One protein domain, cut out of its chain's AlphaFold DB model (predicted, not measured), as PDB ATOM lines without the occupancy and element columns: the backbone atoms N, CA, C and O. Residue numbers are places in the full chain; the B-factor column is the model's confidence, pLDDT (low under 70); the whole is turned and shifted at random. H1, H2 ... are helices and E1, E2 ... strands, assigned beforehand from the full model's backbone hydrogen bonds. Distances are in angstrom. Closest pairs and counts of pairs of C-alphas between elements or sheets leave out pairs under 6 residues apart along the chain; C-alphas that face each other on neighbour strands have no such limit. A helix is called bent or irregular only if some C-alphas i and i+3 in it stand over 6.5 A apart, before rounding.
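Overview. This is residues 120 to 220 of the 220 residues of the protein "protein NLRC3-like" of Ictalurus punctatus (UniProt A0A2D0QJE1). What shape does the chain make? Most of it is a short solenoid, wound in stacked turns: the small sheet E1, E2, E3 makes one side and H2, H3, H4 stand in a row on the other, with H1 crossing H2 at one end. How is it made up and how large is it? The printed part has 101 residues, with four named helices and three named strands in the order H1 H2 E1 H3 E2 H4 E3; the sheet, in the order E1 E2 E3, is parallel and the class is mostly helix. It is compact, with a radius of gyration of the C-alphas of 12.9 A, and spans 35 by 27 by 23 A.

Along the chain. Where are the strands? E1 is residues 163 to 165, E2 residues 188 to 190 and E3 residues 217 to 219; C-alpha 219 is at (41.486, 17.432, 81.465). Where are the helices? H3 is residues 173 to 185, 18.1 A long; H2 is residues 144 to 155, 16.6 A; H4 is residues 198 to 209, 16.7 A. H1 is residues 120 to 129, 14.7 A, and begins at C-alpha 120 (18.958, -7.960, 87.285).

Arrangement. How do the strands pair? N 164 and O 188 of E1 and E2 are 2.9 A apart, and N 219 and O 189 of E3 and E2 are 2.9 A apart, both within hydrogen-bond range. E1, H3, E2 and E2, H4, E3 are strand-helix-strand units, two parallel neighbour strands with a helix between, each with a right-handed crossover. Which helix is on the sheet? H3 is on it at a height of 10.3 A, over E1 and E2, at 6 degrees to E1 on the local plane, along the strands; H1, H2 and H4 are not on it. How do the helices meet? H3 touches H4 at a shallow tilt of 7 degrees, the same way, the closest C-alphas being Lys 184 and Val 207, 6.1 A. H2 touches H3 the same way at a steep tilt of 35.5 degrees, only just steep, the closest C-alphas being Leu 155 and Val 182, 6.2 A. H1 touches H2 at 71 degrees, only just about perpendicular, the closest C-alphas being Val 122 and Ala 149, 5.5 A. What of their backbones? Every O i to N i+4 pair is within hydrogen-bond range in H2 and H4, against 5 of 6 in H1 and 7 of 9 in H3, which is irregular, with C-alphas 178 and 181 7.7 A apart.

Size, cuts and confidence. How far does it reach? The two C-alphas farthest apart are those of Ser 120 and Glu 198, 36.4 A, and the printed part has no cut. Which link is long, and where is confidence low? The link from H1 to H2, residues 130 to 143, is long, and within it residues 132 to 134 have a pLDDT under 70; the mean of the printed part is 90.7.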
ATOM      1  N   SER A 120      18.517  -7.759  85.896       92.50
ATOM      2  CA  SER A 120      18.958  -7.960  87.285       92.50
ATOM      3  C   SER A 120      20.362  -7.397  87.535       92.50
ATOM      4  O   SER A 120      20.572  -6.655  88.488       92.50
ATOM      5  N   LEU A 121      21.310  -7.674  86.631       88.94
ATOM      6  CA  LEU A 121      22.692  -7.180  86.731       88.94
ATOM      7  C   LEU A 121      22.785  -5.656  86.565       88.94
ATOM      8  O   LEU A 121      23.631  -5.010  87.181       88.94
ATOM      9  N   VAL A 122      21.920  -5.075  85.730       90.31
ATOM     10  CA  VAL A 122      21.839  -3.620  85.543       90.31
ATOM     11  C   VAL A 122      21.303  -2.954  86.807       90.31
ATOM     12  O   VAL A 122      21.882  -1.976  87.275       90.31
ATOM     13  N   GLN A 123      20.245  -3.519  87.392       90.81
ATOM     14  CA  GLN A 123      19.638  -3.031  88.630       90.81
ATOM     15  C   GLN A 123      20.620  -3.075  89.801       90.81
ATOM     16  O   GLN A 123      20.692  -2.102  90.546       90.81
ATOM     17  N   GLU A 124      21.416  -4.146  89.929       87.06
ATOM     18  CA  GLU A 124      22.486  -4.231  90.930       87.06
ATOM     19  C   GLU A 124      23.418  -3.019  90.849       87.06
ATOM     20  O   GLU A 124      23.673  -2.368  91.858       87.06
ATOM     21  N   VAL A 125      23.883  -2.662  89.649       86.38
ATOM     22  CA  VAL A 125      24.818  -1.543  89.496       86.38
ATOM     23  C   VAL A 125      24.149  -0.183  89.659       86.38
ATOM     24  O   VAL A 125      24.752   0.744  90.205       86.38
ATOM     25  N   GLN A 126      22.892  -0.056  89.242       87.06
ATOM     26  CA  GLN A 126      22.114   1.164  89.442       87.06
ATOM     27  C   GLN A 126      21.980   1.534  90.920       87.06
ATOM     28  O   GLN A 126      21.937   2.721  91.233       87.06
ATOM     29  N   THR A 127      21.992   0.560  91.839       85.06
ATOM     30  CA  THR A 127      21.999   0.868  93.277       85.06
ATOM     31  C   THR A 127      23.215   1.695  93.703       85.06
ATOM     32  O   THR A 127      23.058   2.603  94.515       85.06
ATOM     33  N   TYR A 128      24.394   1.460  93.111       81.50
ATOM     34  CA  TYR A 128      25.597   2.255  93.381       81.50
ATOM     35  C   TYR A 128      25.518   3.648  92.754       81.50
ATOM     36  O   TYR A 128      25.961   4.617  93.356       81.50
ATOM     37  N   LEU A 129      24.942   3.767  91.554       82.38
ATOM     38  CA  LEU A 129      24.832   5.047  90.842       82.38
ATOM     39  C   LEU A 129      23.795   5.991  91.460       82.38
ATOM     40  O   LEU A 129      23.961   7.208  91.414       82.38
ATOM     41  N   ASN A 130      22.740   5.433  92.051       80.56
ATOM     42  CA  ASN A 130      21.645   6.198  92.644       80.56
ATOM     43  C   ASN A 130      21.982   6.786  94.023       80.56
ATOM     44  O   ASN A 130      21.157   7.516  94.570       80.56
ATOM     45  N   SER A 131      23.159   6.496  94.593       70.56
ATOM     46  CA  SER A 131      23.571   7.070  95.880       70.56
ATOM     47  C   SER A 131      23.715   8.595  95.827       70.56
ATOM     48  O   SER A 131      23.630   9.245  96.861       70.56
ATOM     49  N   GLY A 132      23.893   9.180  94.633       62.97
ATOM     50  CA  GLY A 132      24.044  10.628  94.447       62.97
ATOM     51  C   GLY A 132      25.349  11.195  95.018       62.97
ATOM     52  O   GLY A 132      25.585  12.399  94.930       62.97
ATOM     53  N   ASP A 133      26.200  10.333  95.571       66.56
ATOM     54  CA  ASP A 133      27.457  10.708  96.192       66.56
ATOM     55  C   ASP A 133      28.542  10.908  95.131       66.56
ATOM     56  O   ASP A 133      28.712  10.105  94.209       66.56
ATOM     57  N   TYR A 134      29.347  11.957  95.302       66.50
ATOM     58  CA  TYR A 134      30.666  11.979  94.681       66.50
ATOM     59  C   TYR A 134      31.451  10.763  95.193       66.50
ATOM     60  O   TYR A 134      31.424  10.485  96.393       66.50
ATOM     61  N   TRP A 135      32.194  10.084  94.312       79.50
ATOM     62  CA  TRP A 135      32.943   8.860  94.639       79.50
ATOM     63  C   TRP A 135      32.052   7.639  94.907       79.50
ATOM     64  O   TRP A 135      32.323   6.873  95.834       79.50
ATOM     65  N   CYS A 136      30.998   7.443  94.107       82.50
ATOM     66  CA  CYS A 136      29.980   6.419  94.358       82.50
ATOM     67  C   CYS A 136      30.509   4.972  94.384       82.50
ATOM     68  O   CYS A 136      29.838   4.090  94.913       82.50
ATOM     69  N   LEU A 137      31.714   4.719  93.855       87.81
ATOM     70  CA  LEU A 137      32.366   3.405  93.867       87.81
ATOM     71  C   LEU A 137      33.519   3.302  94.877       87.81
ATOM     72  O   LEU A 137      34.218   2.286  94.917       87.81
ATOM     73  N   ARG A 138      33.753   4.328  95.703       84.19
ATOM     74  CA  ARG A 138      34.880   4.336  96.640       84.19
ATOM     75  C   ARG A 138      34.754   3.203  97.655       84.19
ATOM     76  O   ARG A 138      33.797   3.125  98.419       84.19
ATOM     77  N   GLY A 139      35.766   2.338  97.703       81.69
ATOM     78  CA  GLY A 139      35.786   1.174  98.597       81.69
ATOM     79  C   GLY A 139      34.859   0.031  98.164       81.69
ATOM     80  O   GLY A 139      34.811  -0.999  98.836       81.69
ATOM     81  N   THR A 140      34.153   0.172  97.039       86.75
ATOM     82  CA  THR A 140      33.344  -0.893  96.447       86.75
ATOM     83  C   THR A 140      34.224  -1.802  95.592       86.75
ATOM     84  O   THR A 140      35.018  -1.338  94.778       86.75
ATOM     85  N   ARG A 141      34.082  -3.122  95.746       88.94
ATOM     86  CA  ARG A 141      34.756  -4.111  94.891       88.94
ATOM     87  C   ARG A 141      33.736  -4.724  93.943       88.94
ATOM     88  O   ARG A 141      33.000  -5.624  94.335       88.94
ATOM     89  N   LEU A 142      33.689  -4.217  92.714       91.56
ATOM     90  CA  LEU A 142      32.794  -4.733  91.682       91.56
ATOM     91  C   LEU A 142      33.372  -6.000  91.042       91.56
ATOM     92  O   LEU A 142      34.562  -6.081  90.728       91.56
ATOM     93  N   SER A 143      32.511  -6.987  90.809       92.56
ATOM     94  CA  SER A 143      32.850  -8.154  89.991       92.56
ATOM     95  C   SER A 143      33.029  -7.768  88.511       92.56
ATOM     96  O   SER A 143      32.530  -6.725  88.078       92.56
ATOM     97  N   PRO A 144      33.676  -8.608  87.679       91.62
ATOM     98  CA  PRO A 144      33.781  -8.352  86.239       91.62
ATOM     99  C   PRO A 144      32.425  -8.131  85.544       91.62
ATOM    100  O   PRO A 144      32.296  -7.259  84.681       91.62
ATOM    101  N   ALA A 145      31.393  -8.870  85.968       92.44
ATOM    102  CA  ALA A 145      30.035  -8.708  85.457       92.44
ATOM    103  C   ALA A 145      29.425  -7.355  85.851       92.44
ATOM    104  O   ALA A 145      28.797  -6.709  85.019       92.44
ATOM    105  N   GLN A 146      29.661  -6.893  87.081       93.25
ATOM    106  CA  GLN A 146      29.190  -5.587  87.549       93.25
ATOM    107  C   GLN A 146      29.934  -4.427  86.873       93.25
ATOM    108  O   GLN A 146      29.303  -3.454  86.482       93.25
ATOM    109  N   TRP A 147      31.245  -4.536  86.641       93.94
ATOM    110  CA  TRP A 147      31.966  -3.553  85.817       93.94
ATOM    111  C   TRP A 147      31.399  -3.474  84.399       93.94
ATOM    112  O   TRP A 147      31.177  -2.385  83.873       93.94
ATOM    113  N   SER A 148      31.120  -4.628  83.792       94.94
ATOM    114  CA  SER A 148      30.520  -4.685  82.458       94.94
ATOM    115  C   SER A 148      29.104  -4.092  82.443       94.94
ATOM    116  O   SER A 148      28.765  -3.352  81.522       94.94
ATOM    117  N   ALA A 149      28.304  -4.349  83.483       94.56
ATOM    118  CA  ALA A 149      26.986  -3.743  83.661       94.56
ATOM    119  C   ALA A 149      27.078  -2.220  83.834       94.56
ATOM    120  O   ALA A 149      26.294  -1.495  83.231       94.56
ATOM    121  N   LEU A 150      28.060  -1.720  84.591       94.00
ATOM    122  CA  LEU A 150      28.299  -0.287  84.751       94.00
ATOM    123  C   LEU A 150      28.604   0.385  83.415       94.00
ATOM    124  O   LEU A 150      27.947   1.358  83.054       94.00
ATOM    125  N   VAL A 151      29.556  -0.161  82.658       94.75
ATOM    126  CA  VAL A 151      29.879   0.335  81.315       94.75
ATOM    127  C   VAL A 151      28.633   0.334  80.432       94.75
ATOM    128  O   VAL A 151      28.356   1.328  79.765       94.75
ATOM    129  N   PHE A 152      27.855  -0.749  80.458       94.56
ATOM    130  CA  PHE A 152      26.623  -0.856  79.686       94.56
ATOM    131  C   PHE A 152      25.605   0.234  80.046       94.56
ATOM    132  O   PHE A 152      25.077   0.882  79.144       94.56
ATOM    133  N   VAL A 153      25.355   0.463  81.339       92.94
ATOM    134  CA  VAL A 153      24.421   1.491  81.821       92.94
ATOM    135  C   VAL A 153      24.863   2.883  81.388       92.94
ATOM    136  O   VAL A 153      24.047   3.648  80.885       92.94
ATOM    137  N   LEU A 154      26.148   3.204  81.537       92.25
ATOM    138  CA  LEU A 154      26.675   4.517  81.169       92.25
ATOM    139  C   LEU A 154      26.590   4.762  79.657       92.25
ATOM    140  O   LEU A 154      26.165   5.832  79.232       92.25
ATOM    141  N   LEU A 155      26.926   3.760  78.840       92.69
ATOM    142  CA  LEU A 155      26.859   3.860  77.378       92.69
ATOM    143  C   LEU A 155      25.435   3.951  76.818       92.69
ATOM    144  O   LEU A 155      25.262   4.437  75.704       92.69
ATOM    145  N   ASN A 156      24.436   3.477  77.564       89.94
ATOM    146  CA  ASN A 156      23.035   3.437  77.141       89.94
ATOM    147  C   ASN A 156      22.139   4.389  77.946       89.94
ATOM    148  O   ASN A 156      20.920   4.236  77.927       89.94
ATOM    149  N   SER A 157      22.718   5.345  78.673       84.56
ATOM    150  CA  SER A 157      21.923   6.382  79.330       84.56
ATOM    151  C   SER A 157      21.302   7.323  78.289       84.56
ATOM    152  O   SER A 157      21.913   7.592  77.256       84.56
ATOM    153  N   ASP A 158      20.104   7.849  78.561       72.38
ATOM    154  CA  ASP A 158      19.403   8.781  77.657       72.38
ATOM    155  C   ASP A 158      20.121  10.140  77.505       72.38
ATOM    156  O   ASP A 158      19.730  10.974  76.687       72.38
ATOM    157  N   GLN A 159      21.165  10.390  78.301       73.69
ATOM    158  CA  GLN A 159      21.984  11.592  78.215       73.69
ATOM    159  C   GLN A 159      23.087  11.400  77.176       73.69
ATOM    160  O   GLN A 159      23.792  10.389  77.170       73.69
ATOM    161  N   GLU A 160      23.289  12.402  76.318       71.38
ATOM    162  CA  GLU A 160      24.492  12.426  75.494       71.38
ATOM    163  C   GLU A 160      25.723  12.395  76.406       71.38
ATOM    164  O   GLU A 160      25.839  13.185  77.343       71.38
ATOM    165  N   LEU A 161      26.651  11.478  76.120       84.00
ATOM    166  CA  LEU A 161      27.940  11.371  76.803       84.00
ATOM    167  C   LEU A 161      28.854  12.552  76.426       84.00
ATOM    168  O   LEU A 161      29.910  12.374  75.826       84.00
ATOM    169  N   ASP A 162      28.446  13.782  76.720       88.94
ATOM    170  CA  ASP A 162      29.248  14.962  76.402       88.94
ATOM    171  C   ASP A 162      30.458  15.053  77.342       88.94
ATOM    172  O   ASP A 162      31.587  15.222  76.885       88.94
ATOM    173  N   GLU A 163      30.259  14.808  78.640       92.56
ATOM    174  CA  GLU A 163      31.316  14.861  79.652       92.56
ATOM    175  C   GLU A 163      31.327  13.614  80.545       92.56
ATOM    176  O   GLU A 163      30.339  13.278  81.201       92.56
ATOM    177  N   PHE A 164      32.480  12.950  80.603       94.56
ATOM    178  CA  PHE A 164      32.778  11.899  81.569       94.56
ATOM    179  C   PHE A 164      33.681  12.441  82.676       94.56
ATOM    180  O   PHE A 164      34.787  12.899  82.408       94.56
ATOM    181  N   ASP A 165      33.232  12.348  83.923       93.81
ATOM    182  CA  ASP A 165      34.023  12.737  85.091       93.81
ATOM    183  C   ASP A 165      34.332  11.492  85.925       93.81
ATOM    184  O   ASP A 165      33.442  10.939  86.581       93.81
ATOM    185  N   LEU A 166      35.595  11.053  85.912       94.62
ATOM    186  CA  LEU A 166      36.032   9.854  86.639       94.62
ATOM    187  C   LEU A 166      35.804  10.007  88.152       94.62
ATOM    188  O   LEU A 166      35.559   9.030  88.862       94.62
ATOM    189  N   ARG A 167      35.793  11.253  88.635       91.88
ATOM    190  CA  ARG A 167      35.636  11.603  90.045       91.88
ATOM    191  C   ARG A 167      34.265  11.271  90.621       91.88
ATOM    192  O   ARG A 167      34.108  11.124  91.831       91.88
ATOM    193  N   LYS A 168      33.259  11.135  89.760       90.81
ATOM    194  CA  LYS A 168      31.923  10.697  90.176       90.81
ATOM    195  C   LYS A 168      31.929   9.239  90.637       90.81
ATOM    196  O   LYS A 168      31.110   8.879  91.474       90.81
ATOM    197  N   TYR A 169      32.880   8.437  90.157       91.88
ATOM    198  CA  TYR A 169      32.951   6.999  90.396       91.88
ATOM    199  C   TYR A 169      34.037   6.654  91.415       91.88
ATOM    200  O   TYR A 169      33.741   6.461  92.592       91.88
ATOM    201  N   ASP A 170      35.294   6.597  90.982       92.38
ATOM    202  CA  ASP A 170      36.441   6.334  91.841       92.38
ATOM    203  C   ASP A 170      37.714   6.948  91.250       92.38
ATOM    204  O   ASP A 170      37.926   6.988  90.043       92.38
ATOM    205  N   ARG A 171      38.583   7.436  92.135       93.19
ATOM    206  CA  ARG A 171      39.747   8.277  91.827       93.19
ATOM    207  C   ARG A 171      40.981   7.444  91.415       93.19
ATOM    208  O   ARG A 171      42.106   7.869  91.680       93.19
ATOM    209  N   SER A 172      40.796   6.249  90.845       93.69
ATOM    210  CA  SER A 172      41.863   5.263  90.590       93.69
ATOM    211  C   SER A 172      42.103   4.959  89.113       93.69
ATOM    212  O   SER A 172      41.206   5.036  88.272       93.69
ATOM    213  N   GLU A 173      43.330   4.523  88.818       94.56
ATOM    214  CA  GLU A 173      43.687   3.952  87.519       94.56
ATOM    215  C   GLU A 173      42.847   2.712  87.176       94.56
ATOM    216  O   GLU A 173      42.431   2.560  86.032       94.56
ATOM    217  N   GLU A 174      42.533   1.846  88.146       93.75
ATOM    218  CA  GLU A 174      41.683   0.675  87.892       93.75
ATOM    219  C   GLU A 174      40.312   1.100  87.351       93.75
ATOM    220  O   GLU A 174      39.857   0.567  86.337       93.75
ATOM    221  N   CYS A 175      39.683   2.096  87.983       95.12
ATOM    222  CA  CYS A 175      38.401   2.624  87.533       95.12
ATOM    223  C   CYS A 175      38.501   3.200  86.115       95.12
ATOM    224  O   CYS A 175      37.669   2.870  85.265       95.12
ATOM    225  N   LEU A 176      39.559   3.969  85.819       96.31
ATOM    226  CA  LEU A 176      39.815   4.472  84.470       96.31
ATOM    227  C   LEU A 176      39.895   3.329  83.453       96.31
ATOM    228  O   LEU A 176      39.200   3.367  82.440       96.31
ATOM    229  N   LEU A 177      40.708   2.303  83.727       95.00
ATOM    230  CA  LEU A 177      40.914   1.168  82.823       95.00
ATOM    231  C   LEU A 177      39.613   0.405  82.553       95.00
ATOM    232  O   LEU A 177      39.351   0.015  81.413       95.00
ATOM    233  N   LYS A 178      38.776   0.217  83.577       95.00
ATOM    234  CA  LYS A 178      37.470  -0.443  83.440       95.00
ATOM    235  C   LYS A 178      36.456   0.412  82.680       95.00
ATOM    236  O   LYS A 178      35.622  -0.144  81.970       95.00
ATOM    237  N   LEU A 179      36.547   1.738  82.784       95.38
ATOM    238  CA  LEU A 179      35.632   2.693  82.150       95.38
ATOM    239  C   LEU A 179      36.159   3.292  80.836       95.38
ATOM    240  O   LEU A 179      35.500   4.155  80.254       95.38
ATOM    241  N   LEU A 180      37.278   2.794  80.296       95.50
ATOM    242  CA  LEU A 180      37.808   3.209  78.988       95.50
ATOM    243  C   LEU A 180      36.768   3.201  77.853       95.50
ATOM    244  O   LEU A 180      36.793   4.135  77.049       95.50
ATOM    245  N   PRO A 181      35.841   2.221  77.754       94.75
ATOM    246  CA  PRO A 181      34.798   2.269  76.731       94.75
ATOM    247  C   PRO A 181      33.910   3.516  76.840       94.75
ATOM    248  O   PRO A 181      33.545   4.094  75.819       94.75
ATOM    249  N   VAL A 182      33.617   3.964  78.065       95.56
ATOM    250  CA  VAL A 182      32.826   5.173  78.331       95.56
ATOM    251  C   VAL A 182      33.633   6.414  77.965       95.56
ATOM    252  O   VAL A 182      33.159   7.227  77.181       95.56
ATOM    253  N   VAL A 183      34.893   6.498  78.407       95.62
ATOM    254  CA  VAL A 183      35.819   7.590  78.043       95.62
ATOM    255  C   VAL A 183      35.930   7.748  76.525       95.62
ATOM    256  O   VAL A 183      35.878   8.856  76.000       95.62
ATOM    257  N   LYS A 184      36.053   6.632  75.799       94.75
ATOM    258  CA  LYS A 184      36.141   6.611  74.335       94.75
ATOM    259  C   LYS A 184      34.849   7.084  73.658       94.75
ATOM    260  O   LYS A 184      34.913   7.669  72.575       94.75
ATOM    261  N   ALA A 185      33.694   6.800  74.258       94.44
ATOM    262  CA  ALA A 185      32.388   7.218  73.757       94.44
ATOM    263  C   ALA A 185      32.043   8.675  74.114       94.44
ATOM    264  O   ALA A 185      31.195   9.268  73.441       94.44
ATOM    265  N   SER A 186      32.708   9.249  75.119       95.31
ATOM    266  CA  SER A 186      32.490  10.623  75.560       95.31
ATOM    267  C   SER A 186      33.199  11.661  74.697       95.31
ATOM    268  O   SER A 186      34.239  11.381  74.103       95.31
ATOM    269  N   ARG A 187      32.662  12.886  74.628       94.56
ATOM    270  CA  ARG A 187      33.326  14.004  73.932       94.56
ATOM    271  C   ARG A 187      34.438  14.623  74.778       94.56
ATOM    272  O   ARG A 187      35.482  14.992  74.236       94.56
ATOM    273  N   ARG A 188      34.223  14.728  76.087       95.81
ATOM    274  CA  ARG A 188      35.158  15.286  77.065       95.81
ATOM    275  C   ARG A 188      35.361  14.311  78.217       95.81
ATOM    276  O   ARG A 188      34.414  13.635  78.615       95.81
ATOM    277  N   ALA A 189      36.572  14.264  78.763       96.75
ATOM    278  CA  ALA A 189      36.867  13.522  79.984       96.75
ATOM    279  C   ALA A 189      37.616  14.403  80.997       96.75
ATOM    280  O   ALA A 189      38.668  14.951  80.667       96.75
ATOM    281  N   ASP A 190      37.086  14.529  82.217       96.25
ATOM    282  CA  ASP A 190      37.754  15.169  83.355       96.25
ATOM    283  C   ASP A 190      38.348  14.103  84.279       96.25
ATOM    284  O   ASP A 190      37.631  13.325  84.913       96.25
ATOM    285  N   LEU A 191      39.678  14.054  84.305       96.38
ATOM    286  CA  LEU A 191      40.487  13.126  85.091       96.38
ATOM    287  C   LEU A 191      41.426  13.876  86.053       96.38
ATOM    288  O   LEU A 191      42.372  13.286  86.581       96.38
ATOM    289  N   ARG A 192      41.182  15.173  86.286       94.38
ATOM    290  CA  ARG A 192      41.963  15.961  87.244       94.38
ATOM    291  C   ARG A 192      41.832  15.386  88.641       94.38
ATOM    292  O   ARG A 192      40.773  14.904  89.040       94.38
ATOM    293  N   GLU A 193      42.908  15.496  89.411       92.25
ATOM    294  CA  GLU A 193      42.993  14.944  90.768       92.25
ATOM    295  C   GLU A 193      42.774  13.420  90.832       92.25
ATOM    296  O   GLU A 193      42.506  12.891  91.910       92.25
ATOM    297  N   CYS A 194      42.877  12.691  89.715       93.19
ATOM    298  CA  CYS A 194      42.855  11.231  89.709       93.19
ATOM    299  C   CYS A 194      44.260  10.653  89.913       93.19
ATOM    300  O   CYS A 194      45.255  11.224  89.471       93.19
ATOM    301  N   ASN A 195      44.347   9.494  90.574       93.06
ATOM    302  CA  ASN A 195      45.613   8.798  90.821       93.06
ATOM    303  C   ASN A 195      46.083   8.060  89.552       93.06
ATOM    304  O   ASN A 195      46.116   6.830  89.516       93.06
ATOM    305  N   LEU A 196      46.365   8.822  88.494       94.94
ATOM    306  CA  LEU A 196      46.785   8.319  87.189       94.94
ATOM    307  C   LEU A 196      48.275   7.968  87.189       94.94
ATOM    308  O   LEU A 196      49.082   8.648  87.822       94.94
ATOM    309  N   THR A 197      48.644   6.933  86.437       95.44
ATOM    310  CA  THR A 197      50.047   6.536  86.243       95.44
ATOM    311  C   THR A 197      50.476   6.667  84.778       95.44
ATOM    312  O   THR A 197      49.705   7.085  83.912       95.44
ATOM    313  N   GLU A 198      51.720   6.297  84.472       94.88
ATOM    314  CA  GLU A 198      52.200   6.203  83.090       94.88
ATOM    315  C   GLU A 198      51.337   5.251  82.238       94.88
ATOM    316  O   GLU A 198      51.095   5.521  81.058       94.88
ATOM    317  N   GLU A 199      50.795   4.188  82.841       95.75
ATOM    318  CA  GLU A 199      49.895   3.256  82.161       95.75
ATOM    319  C   GLU A 199      48.597   3.947  81.728       95.75
ATOM    320  O   GLU A 199      48.189   3.822  80.570       95.75
ATOM    321  N   SER A 200      48.000   4.747  82.619       95.50
ATOM    322  CA  SER A 200      46.847   5.603  82.308       95.50
ATOM    323  C   SER A 200      47.119   6.495  81.087       95.50
ATOM    324  O   SER A 200      46.313   6.550  80.154       95.50
ATOM    325  N   CYS A 201      48.282   7.151  81.032       94.00
ATOM    326  CA  CYS A 201      48.670   7.989  79.893       94.00
ATOM    327  C   CYS A 201      48.807   7.179  78.592       94.00
ATOM    328  O   CYS A 201      48.364   7.627  77.528       94.00
ATOM    329  N   ARG A 202      49.379   5.970  78.664       96.06
ATOM    330  CA  ARG A 202      49.536   5.071  77.512       96.06
ATOM    331  C   ARG A 202      48.187   4.672  76.915       96.06
ATOM    332  O   ARG A 202      48.003   4.771  75.698       96.06
ATOM    333  N   VAL A 203      47.237   4.250  77.749       95.69
ATOM    334  CA  VAL A 203      45.904   3.845  77.275       95.69
ATOM    335  C   VAL A 203      45.098   5.033  76.752       95.69
ATOM    336  O   VAL A 203      44.471   4.914  75.701       95.69
ATOM    337  N   LEU A 204      45.169   6.200  77.402       96.38
ATOM    338  CA  LEU A 204      44.483   7.416  76.954       96.38
ATOM    339  C   LEU A 204      45.024   7.904  75.606       96.38
ATOM    340  O   LEU A 204      44.249   8.264  74.722       96.38
ATOM    341  N   SER A 205      46.343   7.834  75.404       95.00
ATOM    342  CA  SER A 205      46.969   8.110  74.105       95.00
ATOM    343  C   SER A 205      46.458   7.162  73.014       95.00
ATOM    344  O   SER A 205      46.122   7.599  71.912       95.00
ATOM    345  N   SER A 206      46.310   5.869  73.326       95.50
ATOM    346  CA  SER A 206      45.707   4.893  72.406       95.50
ATOM    347  C   SER A 206      44.249   5.239  72.069       95.50
ATOM    348  O   SER A 206      43.863   5.221  70.897       95.50
ATOM    349  N   VAL A 207      43.449   5.631  73.070       95.06
ATOM    350  CA  VAL A 207      42.058   6.073  72.874       95.06
ATOM    351  C   VAL A 207      41.990   7.300  71.966       95.06
ATOM    352  O   VAL A 207      41.227   7.287  71.003       95.06
ATOM    353  N   LEU A 208      42.804   8.330  72.209       92.94
ATOM    354  CA  LEU A 208      42.823   9.559  71.403       92.94
ATOM    355  C   LEU A 208      43.236   9.315  69.945       92.94
ATOM    356  O   LEU A 208      42.745   9.988  69.042       92.94
ATOM    357  N   ARG A 209      44.113   8.337  69.699       94.06
ATOM    358  CA  ARG A 209      44.558   7.959  68.347       94.06
ATOM    359  C   ARG A 209      43.567   7.061  67.605       94.06
ATOM    360  O   ARG A 209      43.733   6.838  66.407       94.06
ATOM    361  N   SER A 210      42.573   6.504  68.291       93.81
ATOM    362  CA  SER A 210      41.616   5.581  67.687       93.81
ATOM    363  C   SER A 210      40.589   6.322  66.830       93.81
ATOM    364  O   SER A 210      39.872   7.188  67.321       93.81
ATOM    365  N   ASN A 211      40.415   5.897  65.574       91.25
ATOM    366  CA  ASN A 211      39.412   6.470  64.658       91.25
ATOM    367  C   ASN A 211      37.963   6.343  65.162       91.25
ATOM    368  O   ASN A 211      37.086   7.079  64.725       91.25
ATOM    369  N   SER A 212      37.705   5.397  66.067       89.81
ATOM    370  CA  SER A 212      36.382   5.177  66.667       89.81
ATOM    371  C   SER A 212      36.169   5.968  67.962       89.81
ATOM    372  O   SER A 212      35.128   5.822  68.596       89.81
ATOM    373  N   SER A 213      37.142   6.779  68.384       93.94
ATOM    374  CA  SER A 213      37.028   7.607  69.582       93.94
ATOM    375  C   SER A 213      36.266   8.900  69.308       93.94
ATOM    376  O   SER A 213      36.546   9.636  68.352       93.94
ATOM    377  N   ARG A 214      35.316   9.206  70.191       94.25
ATOM    378  CA  ARG A 214      34.588  10.480  70.219       94.25
ATOM    379  C   ARG A 214      35.283  11.531  71.081       94.25
ATOM    380  O   ARG A 214      34.928  12.700  70.960       94.25
ATOM    381  N   LEU A 215      36.294  11.145  71.860       95.62
ATOM    382  CA  LEU A 215      37.006  12.029  72.777       95.62
ATOM    383  C   LEU A 215      37.735  13.143  72.016       95.62
ATOM    384  O   LEU A 215      38.459  12.885  71.051       95.62
ATOM    385  N   ARG A 216      37.515  14.392  72.429       93.81
ATOM    386  CA  ARG A 216      38.106  15.606  71.841       93.81
ATOM    387  C   ARG A 216      38.810  16.479  72.867       93.81
ATOM    388  O   ARG A 216      39.760  17.160  72.502       93.81
ATOM    389  N   GLU A 217      38.371  16.449  74.120       95.06
ATOM    390  CA  GLU A 217      38.968  17.234  75.201       95.06
ATOM    391  C   GLU A 217      39.261  16.325  76.393       95.06
ATOM    392  O   GLU A 217      38.447  15.477  76.762       95.06
ATOM    393  N   LEU A 218      40.441  16.491  76.980       95.69
ATOM    394  CA  LEU A 218      40.914  15.702  78.106       95.69
ATOM    395  C   LEU A 218      41.518  16.656  79.134       95.69
ATOM    396  O   LEU A 218      42.488  17.348  78.826       95.69
ATOM    397  N   ASN A 219      40.947  16.683  80.335       95.12
ATOM    398  CA  ASN A 219      41.486  17.432  81.465       95.12
ATOM    399  C   ASN A 219      42.234  16.448  82.371       95.12
ATOM    400  O   ASN A 219      41.615  15.532  82.911       95.12
ATOM    401  N   LEU A 220      43.550  16.622  82.503       92.44
ATOM    402  CA  LEU A 220      44.441  15.817  83.351       92.44
ATOM    403  C   LEU A 220      44.919  16.636  84.550       92.44
ATOM    404  O   LEU A 220      45.150  17.853  84.361       92.44
TER     405      LEU A 220